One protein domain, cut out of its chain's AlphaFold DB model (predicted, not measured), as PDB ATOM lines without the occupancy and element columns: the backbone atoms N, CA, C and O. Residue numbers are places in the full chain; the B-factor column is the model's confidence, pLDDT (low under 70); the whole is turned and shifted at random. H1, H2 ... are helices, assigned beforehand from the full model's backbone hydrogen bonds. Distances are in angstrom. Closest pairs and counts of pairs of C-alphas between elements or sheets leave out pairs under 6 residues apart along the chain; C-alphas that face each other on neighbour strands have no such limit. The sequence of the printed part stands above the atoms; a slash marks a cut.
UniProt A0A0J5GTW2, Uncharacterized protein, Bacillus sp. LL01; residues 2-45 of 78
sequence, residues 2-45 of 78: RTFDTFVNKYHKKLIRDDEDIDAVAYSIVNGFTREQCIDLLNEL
ATOM      1  N   ARG A   2      -9.997 108.928  -7.338       50.22
ATOM      2  CA  ARG A   2     -11.134 108.820  -6.377       50.22
ATOM      3  C   ARG A   2     -12.526 108.674  -7.013       50.22
ATOM      4  O   ARG A   2     -13.404 108.075  -6.402       50.22
ATOM      5  N   THR A   3     -12.746 109.223  -8.202       60.03
ATOM      6  CA  THR A   3     -14.020 109.138  -8.931       60.03
ATOM      7  C   THR A   3     -14.202 107.769  -9.571       60.03
ATOM      8  O   THR A   3     -15.187 107.102  -9.268       60.03
ATOM      9  N   PHE A   4     -13.234 107.313 -10.370       60.59
ATOM     10  CA  PHE A   4     -13.301 106.029 -11.073       60.59
ATOM     11  C   PHE A   4     -13.541 104.849 -10.122       60.59
ATOM     12  O   PHE A   4     -14.531 104.135 -10.273       60.59
ATOM     13  N   ASP A   5     -12.742 104.732  -9.059       62.97
ATOM     14  CA  ASP A   5     -12.890 103.652  -8.077       62.97
ATOM     15  C   ASP A   5     -14.260 103.690  -7.378       62.97
ATOM     16  O   ASP A   5     -14.864 102.653  -7.103       62.97
ATOM     17  N   THR A   6     -14.796 104.884  -7.109       64.31
ATOM     18  CA  THR A   6     -16.122 105.046  -6.489       64.31
ATOM     19  C   THR A   6     -17.247 104.634  -7.442       64.31
ATOM     20  O   THR A   6     -18.226 104.018  -7.014       64.31
ATOM     21  N   PHE A   7     -17.110 104.935  -8.735       62.66
ATOM     22  CA  PHE A   7     -18.076 104.539  -9.758       62.66
ATOM     23  C   PHE A   7     -18.036 103.033 -10.007       62.66
ATOM     24  O   PHE A   7     -19.082 102.392  -9.924       62.66
ATOM     25  N   VAL A   8     -16.854 102.445 -10.190       63.12
ATOM     26  CA  VAL A   8     -16.687 100.994 -10.370       63.12
ATOM     27  C   VAL A   8     -17.280 100.234  -9.182       63.12
ATOM     28  O   VAL A   8     -18.088  99.327  -9.373       63.12
ATOM     29  N   ASN A   9     -17.012 100.665  -7.946       65.00
ATOM     30  CA  ASN A   9     -17.556 100.025  -6.741       65.00
ATOM     31  C   ASN A   9     -19.096 100.066  -6.640       65.00
ATOM     32  O   ASN A   9     -19.694  99.188  -6.009       65.00
ATOM     33  N   LYS A  10     -19.762 101.046  -7.266       65.75
ATOM     34  CA  LYS A  10     -21.232 101.129  -7.322       65.75
ATOM     35  C   LYS A  10     -21.838 100.037  -8.213       65.75
ATOM     36  O   LYS A  10     -22.910  99.526  -7.891       65.75
ATOM     37  N   TYR A  11     -21.152  99.664  -9.292       57.59
ATOM     38  CA  TYR A  11     -21.602  98.647 -10.252       57.59
ATOM     39  C   TYR A  11     -21.031  97.248  -9.955       57.59
ATOM     40  O   TYR A  11     -21.675  96.245 -10.262       57.59
ATOM     41  N   HIS A  12     -19.912  97.170  -9.227       56.47
ATOM     42  CA  HIS A  12     -19.238  95.937  -8.806       56.47
ATOM     43  C   HIS A  12     -20.151  94.956  -8.050       56.47
ATOM     44  O   HIS A  12     -20.029  93.744  -8.192       56.47
ATOM     45  N   LYS A  13     -21.108  95.448  -7.249       54.50
ATOM     46  CA  LYS A  13     -22.027  94.577  -6.488       54.50
ATOM     47  C   LYS A  13     -23.085  93.868  -7.344       54.50
ATOM     48  O   LYS A  13     -23.828  93.060  -6.792       54.50
ATOM     49  N   LYS A  14     -23.200  94.180  -8.640       53.16
ATOM     50  CA  LYS A  14     -24.330  93.731  -9.464       53.16
ATOM     51  C   LYS A  14     -23.970  92.814 -10.640       53.16
ATOM     52  O   LYS A  14     -24.895  92.181 -11.130       53.16
ATOM     53  N   LEU A  15     -22.714  92.745 -11.099       56.09
ATOM     54  CA  LEU A  15     -22.479  92.441 -12.525       56.09
ATOM     55  C   LEU A  15     -21.247  91.601 -12.907       56.09
ATOM     56  O   LEU A  15     -20.900  91.601 -14.073       56.09
ATOM     57  N   ILE A  16     -20.576  90.875 -12.010       55.53
ATOM     58  CA  ILE A  16     -19.388  90.110 -12.447       55.53
ATOM     59  C   ILE A  16     -19.699  88.616 -12.481       55.53
ATOM     60  O   ILE A  16     -19.581  87.930 -11.459       55.53
ATOM     61  N   ARG A  17     -20.117  88.123 -13.654       54.28
ATOM     62  CA  ARG A  17     -20.090  86.692 -13.976       54.28
ATOM     63  C   ARG A  17     -19.468  86.354 -15.340       54.28
ATOM     64  O   ARG A  17     -18.882  85.280 -15.375       54.28
ATOM     65  N   ASP A  18     -19.483  87.233 -16.350       58.25
ATOM     66  CA  ASP A  18     -18.800  87.013 -17.649       58.25
ATOM     67  C   ASP A  18     -18.170  88.290 -18.261       58.25
ATOM     68  O   ASP A  18     -18.564  89.406 -17.925       58.25
ATOM     69  N   ASP A  19     -17.199  88.128 -19.176       58.38
ATOM     70  CA  ASP A  19     -16.482  89.226 -19.863       58.38
ATOM     71  C   ASP A  19     -17.426  90.147 -20.671       58.38
ATOM     72  O   ASP A  19     -17.211  91.355 -20.736       58.38
ATOM     73  N   GLU A  20     -18.533  89.615 -21.202       63.31
ATOM     74  CA  GLU A  20     -19.572  90.404 -21.889       63.31
ATOM     75  C   GLU A  20     -20.302  91.384 -20.945       63.31
ATOM     76  O   GLU A  20     -20.755  92.451 -21.371       63.31
ATOM     77  N   ASP A  21     -20.384  91.074 -19.643       75.12
ATOM     78  CA  ASP A  21     -20.967  91.988 -18.653       75.12
ATOM     79  C   ASP A  21     -20.054  93.202 -18.419       75.12
ATOM     80  O   ASP A  21     -20.527  94.292 -18.084       75.12
ATOM     81  N   ILE A  22     -18.741  93.029 -18.603       76.94
ATOM     82  CA  ILE A  22     -17.735  94.069 -18.372       76.94
ATOM     83  C   ILE A  22     -17.827  95.142 -19.456       76.94
ATOM     84  O   ILE A  22     -17.859  96.329 -19.121       76.94
ATOM     85  N   ASP A  23     -17.968  94.749 -20.722       79.69
ATOM     86  CA  ASP A  23     -18.133  95.685 -21.840       79.69
ATOM     87  C   ASP A  23     -19.426  96.500 -21.701       79.69
ATOM     88  O   ASP A  23     -19.429  97.728 -21.847       79.69
ATOM     89  N   ALA A  24     -20.528  95.844 -21.323       81.31
ATOM     90  CA  ALA A  24     -21.804  96.510 -21.069       81.31
ATOM     91  C   ALA A  24     -21.714  97.513 -19.902       81.31
ATOM     92  O   ALA A  24     -22.294  98.605 -19.960       81.31
ATOM     93  N   VAL A  25     -20.969  97.175 -18.844       79.38
ATOM     94  CA  VAL A  25     -20.713  98.075 -17.710       79.38
ATOM     95  C   VAL A  25     -19.840  99.253 -18.127       79.38
ATOM     96  O   VAL A  25     -20.197 100.390 -17.819       79.38
ATOM     97  N   ALA A  26     -18.737  99.012 -18.835       82.69
ATOM     98  CA  ALA A  26     -17.843 100.061 -19.315       82.69
ATOM     99  C   ALA A  26     -18.599 101.059 -20.201       82.69
ATOM    100  O   ALA A  26     -18.547 102.269 -19.959       82.69
ATOM    101  N   TYR A  27     -19.410 100.555 -21.135       84.38
ATOM    102  CA  TYR A  27     -20.274 101.386 -21.967       84.38
ATOM    103  C   TYR A  27     -21.280 102.187 -21.133       84.38
ATOM    104  O   TYR A  27     -21.409 103.399 -21.305       84.38
ATOM    105  N   SER A  28     -21.968 101.549 -20.178       84.50
ATOM    106  CA  SER A  28     -22.923 102.241 -19.305       84.50
ATOM    107  C   SER A  28     -22.269 103.321 -18.438       84.50
ATOM    108  O   SER A  28     -22.951 104.284 -18.083       84.50
ATOM    109  N   ILE A  29     -20.999 103.164 -18.062       82.62
ATOM    110  CA  ILE A  29     -20.249 104.163 -17.297       82.62
ATOM    111  C   ILE A  29     -19.965 105.378 -18.181       82.62
ATOM    112  O   ILE A  29     -20.346 106.486 -17.809       82.62
ATOM    113  N   VAL A  30     -19.373 105.172 -19.362       87.25
ATOM    114  CA  VAL A  30     -19.019 106.270 -20.280       87.25
ATOM    115  C   VAL A  30     -20.264 107.002 -20.780       87.25
ATOM    116  O   VAL A  30     -20.283 108.228 -20.819       87.25
ATOM    117  N   ASN A  31     -21.352 106.285 -21.075       88.00
ATOM    118  CA  ASN A  31     -22.613 106.892 -21.514       88.00
ATOM    119  C   ASN A  31     -23.291 107.738 -20.413       88.00
ATOM    120  O   ASN A  31     -24.168 108.553 -20.689       88.00
ATOM    121  N   GLY A  32     -22.893 107.546 -19.150       86.31
ATOM    122  CA  GLY A  32     -23.338 108.358 -18.020       86.31
ATOM    123  C   GLY A  32     -22.548 109.656 -17.822       86.31
ATOM    124  O   GLY A  32     -22.913 110.441 -16.945       86.31
ATOM    125  N   PHE A  33     -21.472 109.881 -18.579       91.38
ATOM    126  CA  PHE A  33     -20.621 111.059 -18.433       91.38
ATOM    127  C   PHE A  33     -21.176 112.270 -19.183       91.38
ATOM    128  O   PHE A  33     -21.787 112.170 -20.247       91.38
ATOM    129  N   THR A  34     -20.925 113.456 -18.635       94.19
ATOM    130  CA  THR A  34     -21.068 114.702 -19.388       94.19
ATOM    131  C   THR A  34     -19.907 114.850 -20.372       94.19
ATOM    132  O   THR A  34     -18.838 114.266 -20.196       94.19
ATOM    133  N   ARG A  35     -20.076 115.701 -21.392       94.94
ATOM    134  CA  ARG A  35     -18.983 116.030 -22.325       94.94
ATOM    135  C   ARG A  35     -17.718 116.505 -21.599       94.94
ATOM    136  O   ARG A  35     -16.626 116.127 -22.001       94.94
ATOM    137  N   GLU A  36     -17.873 117.327 -20.564       95.31
ATOM    138  CA  GLU A  36     -16.753 117.848 -19.770       95.31
ATOM    139  C   GLU A  36     -16.001 116.713 -19.065       95.31
ATOM    140  O   GLU A  36     -14.792 116.612 -19.210       95.31
ATOM    141  N   GLN A  37     -16.722 115.772 -18.447       91.88
ATOM    142  CA  GLN A  37     -16.121 114.597 -17.809       91.88
ATOM    143  C   GLN A  37     -15.374 113.692 -18.799       91.88
ATOM    144  O   GLN A  37     -14.346 113.119 -18.446       91.88
ATOM    145  N   CYS A  38     -15.859 113.570 -20.038       92.69
ATOM    146  CA  CYS A  38     -15.129 112.848 -21.081       92.69
ATOM    147  C   CYS A  38     -13.828 113.563 -21.468       92.69
ATOM    148  O   CYS A  38     -12.803 112.909 -21.631       92.69
ATOM    149  N   ILE A  39     -13.853 114.892 -21.612       94.56
ATOM    150  CA  ILE A  39     -12.658 115.686 -21.938       94.56
ATOM    151  C   ILE A  39     -11.639 115.618 -20.796       94.56
ATOM    152  O   ILE A  39     -10.452 115.435 -21.055       94.56
ATOM    153  N   ASP A  40     -12.095 115.708 -19.547       92.12
ATOM    154  CA  ASP A  40     -11.239 115.567 -18.369       92.12
ATOM    155  C   ASP A  40     -10.550 114.198 -18.344       92.12
ATOM    156  O   ASP A  40      -9.343 114.134 -18.129       92.12
ATOM    157  N   LEU A  41     -11.279 113.116 -18.644       90.19
ATOM    158  CA  LEU A  41     -10.697 111.774 -18.724       90.19
ATOM    159  C   LEU A  41      -9.630 111.675 -19.820       90.19
ATOM    160  O   LEU A  41      -8.571 111.108 -19.576       90.19
ATOM    161  N   LEU A  42      -9.878 112.245 -21.004       92.50
ATOM    162  CA  LEU A  42      -8.898 112.252 -22.098       92.50
ATOM    163  C   LEU A  42      -7.617 113.010 -21.725       92.50
ATOM    164  O   LEU A  42      -6.535 112.596 -22.130       92.50
ATOM    165  N   ASN A  43      -7.725 114.084 -20.939       92.62
ATOM    166  CA  ASN A  43      -6.569 114.844 -20.452       92.62
ATOM    167  C   ASN A  43      -5.746 114.090 -19.390       92.62
ATOM    168  O   ASN A  43      -4.608 114.476 -19.127       92.62
ATOM    169  N   GLU A  44      -6.310 113.061 -18.750       93.12
ATOM    170  CA  GLU A  44      -5.613 112.222 -17.766       93.12
ATOM    171  C   GLU A  44      -4.845 111.050 -18.407       93.12
ATOM    172  O   GLU A  44      -4.023 110.431 -17.729       93.12
ATOM    173  N   LEU A  45      -5.096 110.744 -19.685       94.12
ATOM    174  CA  LEU A  45      -4.441 109.648 -20.400       94.12
ATOM    175  C   LEU A  45      -2.979 109.973 -20.720       94.12
ATOM    176  O   LEU A  45      -2.616 111.118 -20.995       94.12
TER     177      LEU A  45
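Overview. This is residues 2 to 45 of the 78 residues of an uncharacterized protein of Bacillus sp. LL01 (UniProt A0A0J5GTW2). Three helices make a loose, open frame: H1 and H2 are the two arms of a wide U, joined by the loop of residues 13 to 18, and H3 is set crosswise beyond the far end of H2. The helices come near one another at few points. The printed part has 44 residues, with three named helices in the order H1, H2, H3 and no named strand; the class is all helix. It is only just loose, close to compact, with a radius of gyration of the C-alphas of 11.4 A, and elongated, spanning 32 by 19 by 17 A.

Arrangement. H1, residues 2 to 12, and H2, residues 19 to 30, are close but not clearly touching. Their closest C-alphas, those of Tyr 11 and Val 25, are 7.5 A apart. They run opposite ways at a steep tilt of 45 degrees. H2 and H3, residues 35 to 44, are also close but not clearly touching, with the closest C-alphas, those of Val 30 and Cys 38, 7.7 A apart. They run opposite ways at a steep tilt of 67 degrees, only just short of about perpendicular. H1 and H3 are apart. In H2 and H3 every O i to N i+4 pair is within hydrogen-bond range; in H1 6 of 7 are.

Along the chain. H1 begins at C-alpha 2 (-11.134, 108.820, -6.377) and is 15.4 A long from first to last C-alpha. H2 begins at C-alpha 19 (-16.482, 89.226, -19.863) and is 17.2 A long. H3 is 14.6 A long and ends at C-alpha 44 (-5.613, 112.222, -17.766).

Size, cuts and confidence. The two C-alphas farthest apart, those of Arg 17 and Asn 43, are 31.9 A apart. The printed part has no cut. The link from H1 to H2 is short and that from H2 to H3 tight. The mean pLDDT of the printed part is 75.5, and residues 2 to 20 are under 70.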